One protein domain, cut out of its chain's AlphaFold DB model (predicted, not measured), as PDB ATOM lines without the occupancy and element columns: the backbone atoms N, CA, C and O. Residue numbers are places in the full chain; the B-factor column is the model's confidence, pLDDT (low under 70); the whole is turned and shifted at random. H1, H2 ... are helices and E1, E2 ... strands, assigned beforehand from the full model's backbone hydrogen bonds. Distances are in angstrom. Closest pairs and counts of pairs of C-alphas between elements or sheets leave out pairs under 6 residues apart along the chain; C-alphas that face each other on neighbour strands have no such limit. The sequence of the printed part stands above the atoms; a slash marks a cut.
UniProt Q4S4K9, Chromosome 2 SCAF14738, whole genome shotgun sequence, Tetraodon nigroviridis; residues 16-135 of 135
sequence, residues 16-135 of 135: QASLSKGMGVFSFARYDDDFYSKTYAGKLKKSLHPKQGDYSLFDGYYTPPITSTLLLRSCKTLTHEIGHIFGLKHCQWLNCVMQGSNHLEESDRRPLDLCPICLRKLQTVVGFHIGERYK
ATOM      1  N   GLN A  16      -5.784 -33.487   9.362       84.69
ATOM      2  CA  GLN A  16      -5.779 -34.923   9.515       84.69
ATOM      3  C   GLN A  16      -5.919 -35.277  10.989       84.69
ATOM      4  O   GLN A  16      -5.132 -34.839  11.831       84.69
ATOM      5  N   ALA A  17      -6.857 -36.165  11.282       87.81
ATOM      6  CA  ALA A  17      -7.057 -36.711  12.607       87.81
ATOM      7  C   ALA A  17      -7.065 -38.238  12.612       87.81
ATOM      8  O   ALA A  17      -7.392 -38.922  11.639       87.81
ATOM      9  N   SER A  18      -6.654 -38.780  13.752       86.94
ATOM     10  CA  SER A  18      -6.697 -40.200  14.050       86.94
ATOM     11  C   SER A  18      -8.040 -40.556  14.671       86.94
ATOM     12  O   SER A  18      -8.395 -40.027  15.722       86.94
ATOM     13  N   LEU A  19      -8.719 -41.536  14.073       86.25
ATOM     14  CA  LEU A  19     -10.018 -42.031  14.539       86.25
ATOM     15  C   LEU A  19      -9.975 -42.743  15.900       86.25
ATOM     16  O   LEU A  19     -11.021 -42.961  16.501       86.25
ATOM     17  N   SER A  20      -8.795 -43.173  16.354       82.69
ATOM     18  CA  SER A  20      -8.650 -44.014  17.554       82.69
ATOM     19  C   SER A  20      -7.669 -43.476  18.584       82.69
ATOM     20  O   SER A  20      -7.761 -43.831  19.755       82.69
ATOM     21  N   LYS A  21      -6.715 -42.634  18.172       83.44
ATOM     22  CA  LYS A  21      -5.664 -42.126  19.070       83.44
ATOM     23  C   LYS A  21      -6.021 -40.793  19.725       83.44
ATOM     24  O   LYS A  21      -5.232 -40.292  20.512       83.44
ATOM     25  N   GLY A  22      -7.163 -40.211  19.360       84.00
ATOM     26  CA  GLY A  22      -7.633 -38.949  19.922       84.00
ATOM     27  C   GLY A  22      -6.743 -37.746  19.596       84.00
ATOM     28  O   GLY A  22      -6.636 -36.824  20.395       84.00
ATOM     29  N   MET A  23      -6.065 -37.765  18.445       88.50
ATOM     30  CA  MET A  23      -5.147 -36.706  18.017       88.50
ATOM     31  C   MET A  23      -5.528 -36.203  16.632       88.50
ATOM     32  O   MET A  23      -5.891 -37.006  15.772       88.50
ATOM     33  N   GLY A  24      -5.368 -34.903  16.398       85.31
ATOM     34  CA  GLY A  24      -5.549 -34.285  15.092       85.31
ATOM     35  C   GLY A  24      -4.634 -33.087  14.898       85.31
ATOM     36  O   GLY A  24      -4.224 -32.442  15.860       85.31
ATOM     37  N   VAL A  25      -4.304 -32.816  13.642       86.50
ATOM     38  CA  VAL A  25      -3.540 -31.652  13.202       86.50
ATOM     39  C   VAL A  25      -4.307 -30.973  12.078       86.50
ATOM     40  O   VAL A  25      -4.919 -31.637  11.247       86.50
ATOM     41  N   PHE A  26      -4.280 -29.650  12.032       84.25
ATOM     42  CA  PHE A  26      -4.854 -28.873  10.941       84.25
ATOM     43  C   PHE A  26      -3.905 -27.746  10.570       84.25
ATOM     44  O   PHE A  26      -3.096 -27.288  11.382       84.25
ATOM     45  N   SER A  27      -4.001 -27.308   9.324       82.62
ATOM     46  CA  SER A  27      -3.232 -26.199   8.799       82.62
ATOM     47  C   SER A  27      -4.134 -25.173   8.152       82.62
ATOM     48  O   SER A  27      -5.062 -25.476   7.407       82.62
ATOM     49  N   PHE A  28      -3.787 -23.924   8.413       77.94
ATOM     50  CA  PHE A  28      -4.447 -22.762   7.854       77.94
ATOM     51  C   PHE A  28      -3.689 -22.174   6.660       77.94
ATOM     52  O   PHE A  28      -4.147 -21.186   6.098       77.94
ATOM     53  N   ALA A  29      -2.540 -22.755   6.272       74.38
ATOM     54  CA  ALA A  29      -1.650 -22.229   5.229       74.38
ATOM     55  C   ALA A  29      -2.412 -21.820   3.959       74.38
ATOM     56  O   ALA A  29      -2.199 -20.732   3.437       74.38
ATOM     57  N   ARG A  30      -3.358 -22.660   3.535       73.81
ATOM     58  CA  ARG A  30      -4.114 -22.529   2.282       73.81
ATOM     59  C   ARG A  30      -5.391 -21.686   2.368       73.81
ATOM     60  O   ARG A  30      -6.094 -21.583   1.368       73.81
ATOM     61  N   TYR A  31      -5.725 -21.132   3.535       73.44
ATOM     62  CA  TYR A  31      -6.884 -20.236   3.696       73.44
ATOM     63  C   TYR A  31      -6.564 -18.767   3.458       73.44
ATOM     64  O   TYR A  31      -7.479 -17.946   3.429       73.44
ATOM     65  N   ASP A  32      -5.283 -18.459   3.317       71.75
ATOM     66  CA  ASP A  32      -4.795 -17.155   2.922       71.75
ATOM     67  C   ASP A  32      -5.020 -16.945   1.419       71.75
ATOM     68  O   ASP A  32      -4.574 -17.750   0.599       71.75
ATOM     69  N   ASP A  33      -5.709 -15.860   1.064       67.50
ATOM     70  CA  ASP A  33      -6.010 -15.506  -0.327       67.50
ATOM     71  C   ASP A  33      -4.721 -15.283  -1.143       67.50
ATOM     72  O   ASP A  33      -4.681 -15.527  -2.351       67.50
ATOM     73  N   ASP A  34      -3.629 -14.900  -0.475       67.44
ATOM     74  CA  ASP A  34      -2.322 -14.702  -1.088       67.44
ATOM     75  C   ASP A  34      -1.505 -15.998  -1.238       67.44
ATOM     76  O   ASP A  34      -0.419 -15.954  -1.824       67.44
ATOM     77  N   PHE A  35      -1.984 -17.153  -0.756       66.62
ATOM     78  CA  PHE A  35      -1.215 -18.409  -0.754       66.62
ATOM     79  C   PHE A  35      -0.764 -18.841  -2.157       66.62
ATOM     80  O   PHE A  35       0.368 -19.282  -2.347       66.62
ATOM     81  N   TYR A  36      -1.630 -18.678  -3.161       65.81
ATOM     82  CA  TYR A  36      -1.323 -19.024  -4.554       65.81
ATOM     83  C   TYR A  36      -0.647 -17.882  -5.331       65.81
ATOM     84  O   TYR A  36      -0.344 -18.027  -6.517       65.81
ATOM     85  N   SER A  37      -0.401 -16.735  -4.691       69.31
ATOM     86  CA  SER A  37       0.258 -15.603  -5.337       69.31
ATOM     87  C   SER A  37       1.765 -15.852  -5.478       69.31
ATOM     88  O   SER A  37       2.433 -16.350  -4.569       69.31
ATOM     89  N   LYS A  38       2.355 -15.434  -6.608       57.44
ATOM     90  CA  LYS A  38       3.817 -15.501  -6.830       57.44
ATOM     91  C   LYS A  38       4.621 -14.699  -5.791       57.44
ATOM     92  O   LYS A  38       5.825 -14.896  -5.666       57.44
ATOM     93  N   THR A  39       3.972 -13.800  -5.047       59.09
ATOM     94  CA  THR A  39       4.571 -12.963  -4.000       59.09
ATOM     95  C   THR A  39       4.570 -13.617  -2.616       59.09
ATOM     96  O   THR A  39       5.164 -13.045  -1.701       59.09
ATOM     97  N   TYR A  40       3.997 -14.817  -2.446       59.50
ATOM     98  CA  TYR A  40       3.961 -15.527  -1.159       59.50
ATOM     99  C   TYR A  40       5.366 -15.759  -0.572       59.50
ATOM    100  O   TYR A  40       5.618 -15.449   0.592       59.50
ATOM    101  N   ALA A  41       6.328 -16.175  -1.406       55.47
ATOM    102  CA  ALA A  41       7.732 -16.332  -1.006       55.47
ATOM    103  C   ALA A  41       8.397 -15.004  -0.580       55.47
ATOM    104  O   ALA A  41       9.301 -14.997   0.251       55.47
ATOM    105  N   GLY A  42       7.932 -13.870  -1.117       52.91
ATOM    106  CA  GLY A  42       8.435 -12.529  -0.791       52.91
ATOM    107  C   GLY A  42       7.848 -11.923   0.487       52.91
ATOM    108  O   GLY A  42       8.365 -10.919   0.971       52.91
ATOM    109  N   LYS A  43       6.787 -12.520   1.049       56.22
ATOM    110  CA  LYS A  43       6.129 -12.074   2.292       56.22
ATOM    111  C   LYS A  43       6.642 -12.797   3.544       56.22
ATOM    112  O   LYS A  43       6.209 -12.476   4.652       56.22
ATOM    113  N   LEU A  44       7.571 -13.748   3.396       56.56
ATOM    114  CA  LEU A  44       8.215 -14.425   4.521       56.56
ATOM    115  C   LEU A  44       8.970 -13.391   5.366       56.56
ATOM    116  O   LEU A  44       9.917 -12.753   4.899       56.56
ATOM    117  N   LYS A  45       8.540 -13.195   6.617       55.47
ATOM    118  CA  LYS A  45       9.227 -12.281   7.530       55.47
ATOM    119  C   LYS A  45      10.622 -12.837   7.817       55.47
ATOM    120  O   LYS A  45      10.756 -13.928   8.370       55.47
ATOM    121  N   LYS A  46      11.666 -12.081   7.463       49.69
ATOM    122  CA  LYS A  46      13.025 -12.334   7.956       49.69
ATOM    123  C   LYS A  46      13.036 -12.050   9.459       49.69
ATOM    124  O   LYS A  46      12.783 -10.917   9.845       49.69
ATOM    125  N   SER A  47      13.296 -13.091  10.252       47.78
ATOM    126  CA  SER A  47      13.636 -13.071  11.683       47.78
ATOM    127  C   SER A  47      12.850 -12.057  12.530       47.78
ATOM    128  O   SER A  47      13.273 -10.916  12.713       47.78
ATOM    129  N   LEU A  48      11.726 -12.483  13.107       53.25
ATOM    130  CA  LEU A  48      11.093 -11.748  14.203       53.25
ATOM    131  C   LEU A  48      11.767 -12.175  15.509       53.25
ATOM    132  O   LEU A  48      11.692 -13.343  15.864       53.25
ATOM    133  N   HIS A  49      12.384 -11.247  16.244       48.91
ATOM    134  CA  HIS A  49      12.726 -11.511  17.642       48.91
ATOM    135  C   HIS A  49      11.411 -11.731  18.413       48.91
ATOM    136  O   HIS A  49      10.610 -10.791  18.480       48.91
ATOM    137  N   PRO A  50      11.145 -12.936  18.947       52.31
ATOM    138  CA  PRO A  50       9.871 -13.216  19.592       52.31
ATOM    139  C   PRO A  50       9.749 -12.368  20.859       52.31
ATOM    140  O   PRO A  50      10.653 -12.354  21.699       52.31
ATOM    141  N   LYS A  51       8.635 -11.642  21.008       57.66
ATOM    142  CA  LYS A  51       8.302 -11.017  22.291       57.66
ATOM    143  C   LYS A  51       7.864 -12.119  23.254       57.66
ATOM    144  O   LYS A  51       7.296 -13.128  22.840       57.66
ATOM    145  N   GLN A  52       8.129 -11.952  24.545       44.78
ATOM    146  CA  GLN A  52       7.725 -12.929  25.557       44.78
ATOM    147  C   GLN A  52       6.194 -13.119  25.512       44.78
ATOM    148  O   GLN A  52       5.452 -12.179  25.787       44.78
ATOM    149  N   GLY A  53       5.735 -14.311  25.112       54.03
ATOM    150  CA  GLY A  53       4.315 -14.628  24.882       54.03
ATOM    151  C   GLY A  53       3.931 -14.888  23.418       54.03
ATOM    152  O   GLY A  53       2.832 -15.380  23.164       54.03
ATOM    153  N   ASP A  54       4.825 -14.629  22.460       57.47
ATOM    154  CA  ASP A  54       4.626 -15.023  21.066       57.47
ATOM    155  C   ASP A  54       4.915 -16.526  20.902       57.47
ATOM    156  O   ASP A  54       6.067 -16.953  20.902       57.47
ATOM    157  N   TYR A  55       3.877 -17.340  20.673       55.94
ATOM    158  CA  TYR A  55       3.980 -18.769  20.288       55.94
ATOM    159  C   TYR A  55       4.488 -18.978  18.847       55.94
ATOM    160  O   TYR A  55       4.223 -19.986  18.189       55.94
ATOM    161  N   SER A  56       5.228 -17.996  18.358       60.22
ATOM    162  CA  SER A  56       5.908 -17.921  17.080       60.22
ATOM    163  C   SER A  56       7.100 -18.893  17.038       60.22
ATOM    164  O   SER A  56       8.242 -18.473  16.930       60.22
ATOM    165  N   LEU A  57       6.852 -20.201  17.168       56.34
ATOM    166  CA  LEU A  57       7.870 -21.226  17.467       56.34
ATOM    167  C   LEU A  57       8.842 -21.574  16.325       56.34
ATOM    168  O   LEU A  57       9.766 -22.353  16.533       56.34
ATOM    169  N   PHE A  58       8.651 -21.026  15.129       58.22
ATOM    170  CA  PHE A  58       9.513 -21.297  13.974       58.22
ATOM    171  C   PHE A  58       9.983 -19.985  13.321       58.22
ATOM    172  O   PHE A  58       9.303 -18.961  13.376       58.22
ATOM    173  N   ASP A  59      11.152 -20.002  12.695       54.47
ATOM    174  CA  ASP A  59      11.653 -18.856  11.939       54.47
ATOM    175  C   ASP A  59      11.224 -18.946  10.470       54.47
ATOM    176  O   ASP A  59      11.148 -20.029   9.891       54.47
ATOM    177  N   GLY A  60      10.943 -17.795   9.851       59.12
ATOM    178  CA  GLY A  60      10.731 -17.703   8.403       59.12
ATOM    179  C   GLY A  60       9.362 -18.152   7.886       59.12
ATOM    180  O   GLY A  60       9.276 -18.547   6.728       59.12
ATOM    181  N   TYR A  61       8.285 -18.072   8.677       61.50
ATOM    182  CA  TYR A  61       6.917 -18.249   8.162       61.50
ATOM    183  C   TYR A  61       6.144 -16.939   8.024       61.50
ATOM    184  O   TYR A  61       6.409 -15.929   8.677       61.50
ATOM    185  N   TYR A  62       5.102 -17.003   7.199       64.06
ATOM    186  CA  TYR A  62       4.085 -15.971   7.084       64.06
ATOM    187  C   TYR A  62       2.903 -16.245   8.027       64.06
ATOM    188  O   TYR A  62       2.390 -17.371   8.101       64.06
ATOM    189  N   THR A  63       2.483 -15.217   8.764       65.50
ATOM    190  CA  THR A  63       1.206 -15.174   9.483       65.50
ATOM    191  C   THR A  63       0.272 -14.216   8.738       65.50
ATOM    192  O   THR A  63       0.577 -13.023   8.673       65.50
ATOM    193  N   PRO A  64      -0.833 -14.706   8.147       68.31
ATOM    194  CA  PRO A  64      -1.785 -13.840   7.470       68.31
ATOM    195  C   PRO A  64      -2.542 -12.976   8.479       68.31
ATOM    196  O   PRO A  64      -2.601 -13.311   9.671       68.31
ATOM    197  N   PRO A  65      -3.151 -11.873   8.019       71.44
ATOM    198  CA  PRO A  65      -4.067 -11.105   8.846       71.44
ATOM    199  C   PRO A  65      -5.243 -11.979   9.305       71.44
ATOM    200  O   PRO A  65      -5.785 -12.780   8.545       71.44
ATOM    201  N   ILE A  66      -5.653 -11.808  10.563       75.38
ATOM    202  CA  ILE A  66      -6.811 -12.509  11.121       75.38
ATOM    203  C   ILE A  66      -8.077 -11.865  10.552       75.38
ATOM    204  O   ILE A  66      -8.469 -10.776  10.965       75.38
ATOM    205  N   THR A  67      -8.712 -12.539   9.596       82.69
ATOM    206  CA  THR A  67      -9.994 -12.135   9.007       82.69
ATOM    207  C   THR A  67     -11.136 -13.010   9.527       82.69
ATOM    208  O   THR A  67     -10.926 -14.130  10.001       82.69
ATOM    209  N   SER A  68     -12.377 -12.523   9.428       84.50
ATOM    210  CA  SER A  68     -13.571 -13.303   9.792       84.50
ATOM    211  C   SER A  68     -13.728 -14.565   8.934       84.50
ATOM    212  O   SER A  68     -14.168 -15.600   9.430       84.50
ATOM    213  N   THR A  69     -13.318 -14.506   7.665       84.06
ATOM    214  CA  THR A  69     -13.326 -15.641   6.733       84.06
ATOM    215  C   THR A  69     -12.285 -16.690   7.105       84.06
ATOM    216  O   THR A  69     -12.613 -17.878   7.138       84.06
ATOM    217  N   LEU A  70     -11.064 -16.265   7.453       84.06
ATOM    218  CA  LEU A  70     -10.022 -17.152   7.963       84.06
ATOM    219  C   LEU A  70     -10.503 -17.854   9.233       84.06
ATOM    220  O   LEU A  70     -10.410 -19.072   9.323       84.06
ATOM    221  N   LEU A  71     -11.079 -17.110  10.181       85.81
ATOM    222  CA  LEU A  71     -11.594 -17.680  11.425       85.81
ATOM    223  C   LEU A  71     -12.712 -18.703  11.175       85.81
ATOM    224  O   LEU A  71     -12.682 -19.790  11.745       85.81
ATOM    225  N   LEU A  72     -13.671 -18.392  10.298       88.25
ATOM    226  CA  LEU A  72     -14.768 -19.304   9.964       88.25
ATOM    227  C   LEU A  72     -14.256 -20.609   9.337       88.25
ATOM    228  O   LEU A  72     -14.666 -21.693   9.753       88.25
ATOM    229  N   ARG A  73     -13.349 -20.511   8.355       88.81
ATOM    230  CA  ARG A  73     -12.716 -21.672   7.710       88.81
ATOM    231  C   ARG A  73     -11.936 -22.503   8.728       88.81
ATOM    232  O   ARG A  73     -12.092 -23.722   8.768       88.81
ATOM    233  N   SER A  74     -11.190 -21.842   9.610       86.38
ATOM    234  CA  SER A  74     -10.454 -22.484  10.698       86.38
ATOM    235  C   SER A  74     -11.371 -23.251  11.649       86.38
ATOM    236  O   SER A  74     -11.111 -24.419  11.932       86.38
ATOM    237  N   CYS A  75     -12.472 -22.643  12.099       89.75
ATOM    238  CA  CYS A  75     -13.433 -23.305  12.982       89.75
ATOM    239  C   CYS A  75     -14.111 -24.505  12.310       89.75
ATOM    240  O   CYS A  75     -14.327 -25.523  12.969       89.75
ATOM    241  N   LYS A  76     -14.421 -24.426  11.010       91.50
ATOM    242  CA  LYS A  76     -14.998 -25.550  10.256       91.50
ATOM    243  C   LYS A  76     -14.059 -26.752  10.230       91.50
ATOM    244  O   LYS A  76     -14.470 -27.853  10.589       91.50
ATOM    245  N   THR A  77     -12.802 -26.538   9.856       90.25
ATOM    246  CA  THR A  77     -11.802 -27.611   9.758       90.25
ATOM    247  C   THR A  77     -11.464 -28.174  11.123       90.25
ATOM    248  O   THR A  77     -11.445 -29.385  11.296       90.25
ATOM    249  N   LEU A  78     -11.309 -27.310  12.129       90.88
ATOM    250  CA  LEU A  78     -11.133 -27.742  13.512       90.88
ATOM    251  C   LEU A  78     -12.288 -28.649  13.963       90.88
ATOM    252  O   LEU A  78     -12.051 -29.724  14.503       90.88
ATOM    253  N   THR A  79     -13.533 -28.246  13.704       93.19
ATOM    254  CA  THR A  79     -14.720 -29.040  14.063       93.19
ATOM    255  C   THR A  79     -14.751 -30.378  13.318       93.19
ATOM    256  O   THR A  79     -15.089 -31.399  13.914       93.19
ATOM    257  N   HIS A  80     -14.351 -30.396  12.043       93.56
ATOM    258  CA  HIS A  80     -14.228 -31.614  11.238       93.56
ATOM    259  C   HIS A  80     -13.204 -32.596  11.830       93.56
ATOM    260  O   HIS A  80     -13.518 -33.765  12.057       93.56
ATOM    261  N   GLU A  81     -11.997 -32.121  12.148       93.44
ATOM    262  CA  GLU A  81     -10.938 -32.958  12.726       93.44
ATOM    263  C   GLU A  81     -11.272 -33.424  14.150       93.44
ATOM    264  O   GLU A  81     -10.990 -34.566  14.512       93.44
ATOM    265  N   ILE A  82     -11.941 -32.589  14.952       92.56
ATOM    266  CA  ILE A  82     -12.478 -33.005  16.257       92.56
ATOM    267  C   ILE A  82     -13.515 -34.120  16.079       92.56
ATOM    268  O   ILE A  82     -13.545 -35.070  16.859       92.56
ATOM    269  N   GLY A  83     -14.346 -34.057  15.039       93.25
ATOM    270  CA  GLY A  83     -15.268 -35.142  14.728       93.25
ATOM    271  C   GLY A  83     -14.537 -36.467  14.499       93.25
ATOM    272  O   GLY A  83     -14.898 -37.488  15.091       93.25
ATOM    273  N   HIS A  84     -13.460 -36.447  13.711       94.25
ATOM    274  CA  HIS A  84     -12.601 -37.619  13.517       94.25
ATOM    275  C   HIS A  84     -11.968 -38.102  14.829       94.25
ATOM    276  O   HIS A  84     -11.933 -39.306  15.055       94.25
ATOM    277  N   ILE A  85     -11.542 -37.207  15.728       93.31
ATOM    278  CA  ILE A  85     -11.038 -37.564  17.073       93.31
ATOM    279  C   ILE A  85     -12.070 -38.383  17.868       93.31
ATOM    280  O   ILE A  85     -11.696 -39.328  18.561       93.31
ATOM    281  N   PHE A  86     -13.362 -38.076  17.724       92.25
ATOM    282  CA  PHE A  86     -14.469 -38.847  18.312       92.25
ATOM    283  C   PHE A  86     -14.884 -40.082  17.486       92.25
ATOM    284  O   PHE A  86     -15.911 -40.701  17.763       92.25
ATOM    285  N   GLY A  87     -14.114 -40.456  16.462       91.88
ATOM    286  CA  GLY A  87     -14.352 -41.639  15.634       91.88
ATOM    287  C   GLY A  87     -15.385 -41.449  14.516       91.88
ATOM    288  O   GLY A  87     -15.790 -42.426  13.876       91.88
ATOM    289  N   LEU A  88     -15.830 -40.216  14.243       93.88
ATOM    290  CA  LEU A  88     -16.746 -39.935  13.135       93.88
ATOM    291  C   LEU A  88     -15.993 -40.008  11.806       93.88
ATOM    292  O   LEU A  88     -15.143 -39.179  11.530       93.88
ATOM    293  N   LYS A  89     -16.352 -40.961  10.944       93.62
ATOM    294  CA  LYS A  89     -15.880 -40.985   9.549       93.62
ATOM    295  C   LYS A  89     -16.590 -39.925   8.705       93.62
ATOM    296  O   LYS A  89     -17.646 -39.419   9.097       93.62
ATOM    297  N   HIS A  90     -16.065 -39.682   7.500       94.00
ATOM    298  CA  HIS A  90     -16.709 -38.797   6.534       94.00
ATOM    299  C   HIS A  90     -18.193 -39.136   6.332       94.00
ATOM    300  O   HIS A  90     -18.576 -40.297   6.164       94.00
ATOM    301  N   CYS A  91     -19.028 -38.102   6.349       94.12
ATOM    302  CA  CYS A  91     -20.459 -38.204   6.107       94.12
ATOM    303  C   CYS A  91     -20.741 -38.119   4.605       94.12
ATOM    304  O   CYS A  91     -20.169 -37.280   3.920       94.12
ATOM    305  N   GLN A  92     -21.643 -38.958   4.099       91.25
ATOM    306  CA  GLN A  92     -22.146 -38.879   2.719       91.25
ATOM    307  C   GLN A  92     -23.596 -38.371   2.663       91.25
ATOM    308  O   GLN A  92     -24.158 -38.195   1.588       91.25
ATOM    309  N   TRP A  93     -24.210 -38.146   3.826       87.00
ATOM    310  CA  TRP A  93     -25.621 -37.800   3.961       87.00
ATOM    311  C   TRP A  93     -25.809 -36.345   4.375       87.00
ATOM    312  O   TRP A  93     -25.125 -35.880   5.294       87.00
ATOM    313  N   LEU A  94     -26.827 -35.697   3.789       90.25
ATOM    314  CA  LEU A  94     -27.241 -34.315   4.070       90.25
ATOM    315  C   LEU A  94     -26.080 -33.307   3.927       90.25
ATOM    316  O   LEU A  94     -24.979 -33.656   3.510       90.25
ATOM    317  N   ASN A  95     -26.330 -32.047   4.278       91.62
ATOM    318  CA  ASN A  95     -25.269 -31.062   4.470       91.62
ATOM    319  C   ASN A  95     -24.698 -31.218   5.884       91.62
ATOM    320  O   ASN A  95     -25.429 -31.089   6.867       91.62
ATOM    321  N   CYS A  96     -23.411 -31.542   5.989       94.31
ATOM    322  CA  CYS A  96     -22.748 -31.829   7.258       94.31
ATOM    323  C   CYS A  96     -21.296 -31.353   7.237       94.31
ATOM    324  O   CYS A  96     -20.584 -31.589   6.260       94.31
ATOM    325  N   VAL A  97     -20.821 -30.803   8.358       94.56
ATOM    326  CA  VAL A  97     -19.400 -30.460   8.536       94.56
ATOM    327  C   VAL A  97     -18.467 -31.664   8.340       94.56
ATOM    328  O   VAL A  97     -17.350 -31.494   7.874       94.56
ATOM    329  N   MET A  98     -18.933 -32.893   8.597       95.00
ATOM    330  CA  MET A  98     -18.149 -34.128   8.425       95.00
ATOM    331  C   MET A  98     -18.058 -34.629   6.975       95.00
ATOM    332  O   MET A  98     -17.525 -35.712   6.747       95.00
ATOM    333  N   GLN A  99     -18.596 -33.931   5.976       93.06
ATOM    334  CA  GLN A  99     -18.377 -34.321   4.578       93.06
ATOM    335  C   GLN A  99     -16.908 -34.081   4.190       93.06
ATOM    336  O   GLN A  99     -16.319 -33.074   4.578       93.06
ATOM    337  N   GLY A 100     -16.303 -34.997   3.429       88.00
ATOM    338  CA  GLY A 100     -14.942 -34.801   2.908       88.00
ATOM    339  C   GLY A 100     -14.930 -33.720   1.823       88.00
ATOM    340  O   GLY A 100     -15.847 -33.683   1.005       88.00
ATOM    341  N   SER A 101     -13.963 -32.803   1.841       84.50
ATOM    342  CA  SER A 101     -13.808 -31.739   0.828       84.50
ATOM    343  C   SER A 101     -12.516 -31.946   0.054       84.50
ATOM    344  O   SER A 101     -11.470 -32.134   0.673       84.50
ATOM    345  N   ASN A 102     -12.559 -31.821  -1.272       80.38
ATOM    346  CA  ASN A 102     -11.333 -31.796  -2.084       80.38
ATOM    347  C   ASN A 102     -10.845 -30.367  -2.365       80.38
ATOM    348  O   ASN A 102      -9.667 -30.155  -2.655       80.38
ATOM    349  N   HIS A 103     -11.736 -29.373  -2.261       80.12
ATOM    350  CA  HIS A 103     -11.450 -27.976  -2.589       80.12
ATOM    351  C   HIS A 103     -12.058 -27.009  -1.561       80.12
ATOM    352  O   HIS A 103     -13.023 -27.337  -0.869       80.12
ATOM    353  N   LEU A 104     -11.499 -25.796  -1.476       80.31
ATOM    354  CA  LEU A 104     -11.901 -24.782  -0.494       80.31
ATOM    355  C   LEU A 104     -13.363 -24.348  -0.661       80.31
ATOM    356  O   LEU A 104     -14.105 -24.297   0.315       80.31
ATOM    357  N   GLU A 105     -13.796 -24.123  -1.901       83.31
ATOM    358  CA  GLU A 105     -15.170 -23.711  -2.218       83.31
ATOM    359  C   GLU A 105     -16.215 -24.729  -1.746       83.31
ATOM    360  O   GLU A 105     -17.296 -24.362  -1.287       83.31
ATOM    361  N   GLU A 106     -15.890 -26.019  -1.829       85.00
ATOM    362  CA  GLU A 106     -16.762 -27.098  -1.371       85.00
ATOM    363  C   GLU A 106     -16.928 -27.063   0.155       85.00
ATOM    364  O   GLU A 106     -18.037 -27.203   0.671       85.00
ATOM    365  N   SER A 107     -15.833 -26.802   0.874       85.44
ATOM    366  CA  SER A 107     -15.833 -26.615   2.327       85.44
ATOM    367  C   SER A 107     -16.579 -25.340   2.750       85.44
ATOM    368  O   SER A 107     -17.295 -25.316   3.757       85.44
ATOM    369  N   ASP A 108     -16.459 -24.271   1.963       87.06
ATOM    370  CA  ASP A 108     -17.104 -22.987   2.235       87.06
ATOM    371  C   ASP A 108     -18.630 -23.071   2.112       87.06
ATOM    372  O   ASP A 108     -19.334 -22.508   2.952       87.06
ATOM    373  N   ARG A 109     -19.152 -23.846   1.151       87.75
ATOM    374  CA  ARG A 109     -20.602 -24.051   0.956       87.75
ATOM    375  C   ARG A 109     -21.284 -24.839   2.078       87.75
ATOM    376  O   ARG A 109     -22.507 -24.798   2.196       87.75
ATOM    377  N   ARG A 110     -20.524 -25.584   2.882       87.00
ATOM    378  CA  ARG A 110     -21.070 -26.478   3.914       87.00
ATOM    379  C   ARG A 110     -21.350 -25.742   5.225       87.00
ATOM    380  O   ARG A 110     -20.666 -24.764   5.532       87.00
ATOM    381  N   PRO A 111     -22.332 -26.193   6.022       90.81
ATOM    382  CA  PRO A 111     -22.576 -25.622   7.338       90.81
ATOM    383  C   PRO A 111     -21.444 -25.990   8.305       90.81
ATOM    384  O   PRO A 111     -20.684 -26.931   8.074       90.81
ATOM    385  N   LEU A 112     -21.352 -25.249   9.408       91.19
ATOM    386  CA  LEU A 112     -20.473 -25.599  10.528       91.19
ATOM    387  C   LEU A 112     -21.078 -26.729  11.386       91.19
ATOM    388  O   LEU A 112     -20.372 -27.391  12.143       91.19
ATOM    389  N   ASP A 113     -22.379 -26.979  11.229       91.69
ATOM    390  CA  ASP A 113     -23.141 -27.922  12.035       91.69
ATOM    391  C   ASP A 113     -23.006 -29.385  11.588       91.69
ATOM    392  O   ASP A 113     -22.800 -29.726  10.415       91.69
ATOM    393  N   LEU A 114     -23.197 -30.279  12.558       93.62
ATOM    394  CA  LEU A 114     -23.373 -31.706  12.316       93.62
ATOM    395  C   LEU A 114     -24.795 -31.979  11.822       93.62
ATOM    396  O   LEU A 114     -25.769 -31.513  12.411       93.62
ATOM    397  N   CYS A 115     -24.931 -32.821  10.797       94.69
ATOM    398  CA  CYS A 115     -26.243 -33.339  10.415       94.69
ATOM    399  C   CYS A 115     -26.821 -34.246  11.521       94.69
ATOM    400  O   CYS A 115     -26.052 -34.801  12.314       94.69
ATOM    401  N   PRO A 116     -28.145 -34.496  11.551       93.19
ATOM    402  CA  PRO A 116     -28.781 -35.322  12.586       93.19
ATOM    403  C   PRO A 116     -28.149 -36.711  12.762       93.19
ATOM    404  O   PRO A 116     -28.050 -37.218  13.877       93.19
ATOM    405  N   ILE A 117     -27.652 -37.307  11.673       94.19
ATOM    406  CA  ILE A 117     -26.971 -38.609  11.696       94.19
ATOM    407  C   ILE A 117     -25.632 -38.511  12.438       94.19
ATOM    408  O   ILE A 117     -25.341 -39.330  13.306       94.19
ATOM    409  N   CYS A 118     -24.802 -37.518  12.105       95.38
ATOM    410  CA  CYS A 118     -23.503 -37.338  12.758       95.38
ATOM    411  C   CYS A 118     -23.651 -36.827  14.192       95.38
ATOM    412  O   CYS A 118     -22.893 -37.246  15.062       95.38
ATOM    413  N   LEU A 119     -24.669 -36.009  14.463       94.00
ATOM    414  CA  LEU A 119     -25.014 -35.594  15.816       94.00
ATOM    415  C   LEU A 119     -25.403 -36.797  16.680       94.00
ATOM    416  O   LEU A 119     -24.927 -36.910  17.805       94.00
ATOM    417  N   ARG A 120     -26.205 -37.733  16.153       93.38
ATOM    418  CA  ARG A 120     -26.553 -38.970  16.865       93.38
ATOM    419  C   ARG A 120     -25.334 -39.860  17.104       93.38
ATOM    420  O   ARG A 120     -25.196 -40.393  18.196       93.38
ATOM    421  N   LYS A 121     -24.432 -39.985  16.125       94.75
ATOM    422  CA  LYS A 121     -23.156 -40.702  16.306       94.75
ATOM    423  C   LYS A 121     -22.325 -40.080  17.432       94.75
ATOM    424  O   LYS A 121     -21.869 -40.805  18.309       94.75
ATOM    425  N   LEU A 122     -22.190 -38.752  17.450       94.12
ATOM    426  CA  LEU A 122     -21.487 -38.041  18.520       94.12
ATOM    427  C   LEU A 122     -22.178 -38.241  19.875       94.12
ATOM    428  O   LEU A 122     -21.514 -38.478  20.876       94.12
ATOM    429  N   GLN A 123     -23.511 -38.201  19.900       94.50
ATOM    430  CA  GLN A 123     -24.305 -38.465  21.097       94.50
ATOM    431  C   GLN A 123     -24.033 -39.863  21.662       94.50
ATOM    432  O   GLN A 123     -23.887 -40.008  22.868       94.50
ATOM    433  N   THR A 124     -23.934 -40.885  20.810       93.69
ATOM    434  CA  THR A 124     -23.610 -42.251  21.241       93.69
ATOM    435  C   THR A 124     -22.214 -42.349  21.859       93.69
ATOM    436  O   THR A 124     -22.033 -43.119  22.794       93.69
ATOM    437  N   VAL A 125     -21.247 -41.569  21.369       92.44
ATOM    438  CA  VAL A 125     -19.865 -41.577  21.880       92.44
ATOM    439  C   VAL A 125     -19.730 -40.785  23.186       92.44
ATOM    440  O   VAL A 125     -19.053 -41.236  24.103       92.44
ATOM    441  N   VAL A 126     -20.361 -39.612  23.279       91.75
ATOM    442  CA  VAL A 126     -20.183 -38.670  24.403       91.75
ATOM    443  C   VAL A 126     -21.243 -38.845  25.500       91.75
ATOM    444  O   VAL A 126     -20.998 -38.506  26.652       91.75
ATOM    445  N   GLY A 127     -22.425 -39.367  25.168       91.81
ATOM    446  CA  GLY A 127     -23.500 -39.627  26.131       91.81
ATOM    447  C   GLY A 127     -24.334 -38.407  26.540       91.81
ATOM    448  O   GLY A 127     -25.022 -38.467  27.552       91.81
ATOM    449  N   PHE A 128     -24.311 -37.302  25.784       91.12
ATOM    450  CA  PHE A 128     -25.088 -36.099  26.126       91.12
ATOM    451  C   PHE A 128     -26.584 -36.208  25.761       91.12
ATOM    452  O   PHE A 128     -26.992 -36.967  24.872       91.12
ATOM    453  N   HIS A 129     -27.419 -35.390  26.408       89.81
ATOM    454  CA  HIS A 129     -28.844 -35.283  26.103       89.81
ATOM    455  C   HIS A 129     -29.110 -34.245  25.007       89.81
ATOM    456  O   HIS A 129     -28.873 -33.051  25.177       89.81
ATOM    457  N   ILE A 130     -29.664 -34.691  23.873       87.25
ATOM    458  CA  ILE A 130     -29.988 -33.805  22.739       87.25
ATOM    459  C   ILE A 130     -30.986 -32.713  23.151       87.25
ATOM    460  O   ILE A 130     -30.823 -31.563  22.761       87.25
ATOM    461  N   GLY A 131     -31.994 -33.056  23.957       84.88
ATOM    462  CA  GLY A 131     -33.023 -32.103  24.382       84.88
ATOM    463  C   GLY A 131     -32.502 -30.967  25.264       84.88
ATOM    464  O   GLY A 131     -33.121 -29.915  25.291       84.88
ATOM    465  N   GLU A 132     -31.378 -31.145  25.961       87.19
ATOM    466  CA  GLU A 132     -30.758 -30.077  26.761       87.19
ATOM    467  C   GLU A 132     -29.892 -29.148  25.911       87.19
ATOM    468  O   GLU A 132     -29.792 -27.966  26.208       87.19
ATOM    469  N   ARG A 133     -29.314 -29.657  24.817       81.38
ATOM    470  CA  ARG A 133     -28.486 -28.871  23.892       81.38
ATOM    471  C   ARG A 133     -29.274 -27.792  23.137       81.38
ATOM    472  O   ARG A 133     -28.681 -26.799  22.735       81.38
ATOM    473  N   TYR A 134     -30.559 -28.033  22.877       82.25
ATOM    474  CA  TYR A 134     -31.419 -27.168  22.053       82.25
ATOM    475  C   TYR A 134     -32.457 -26.373  22.862       82.25
ATOM    476  O   TYR A 134     -33.403 -25.847  22.276       82.25
ATOM    477  N   LYS A 135     -32.308 -26.324  24.188       74.81
ATOM    478  CA  LYS A 135     -33.029 -25.377  25.049       74.81
ATOM    479  C   LYS A 135     -32.276 -24.057  25.096       74.81
ATOM    480  O   LYS A 135     -32.970 -23.021  25.132       74.81
TER     481      LYS A 135
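This is residues 16 to 135 of the 135 residues of an uncharacterized protein of Tetraodon nigroviridis (UniProt Q4S4K9). With little regular structure, this is a loose, elongated body of loops round one long helix, H2, with H3 and H4 near it; H1 and its long loop lie toward one end, H5 toward the other. The printed part has 120 residues, of which the named elements, E1, H1, H2, H3, H4 and H5 along the chain, hold only 46, and these are mostly helix; the radius of gyration of the C-alphas is 17.6 A and the spans are 51 by 32 by 30 A.

Find C-alpha 24 at (-5.549, -34.285, 15.092), where E1, residues 24 to 26, begins. H1 is 40 to 43, H2 68 to 85 (25.5 A), H3 104 to 109, H4 116 to 126 (15.0 A), and H5 130 to 133, ending at (-28.486, -28.871, 23.892).

E1 pairs with no named strand; residues 16 to 17 pair antiparallel with its residues 24 to 25. H2 and H3 are close but not clearly touching, C-alphas 73 and 108 being closest at 7.1 A, about perpendicular at 90 degrees. H2 and H4 are also close but not clearly touching, the C-alphas of Gly 83 and Leu 122 being closest at 7.8 A, at a steep tilt of 59 degrees, the same way. Every O i to N i+4 pair is within hydrogen-bond range in H2, H3 and H4; H1 and H5 are too short for one.

The C-alphas of Lys 46 and Gly 131 are farthest apart, 52.7 A. The printed part has no cut. Long links join E1 to H1, H1 to H2 and H2 to H3. Residues 33 to 64 have pLDDT under 70.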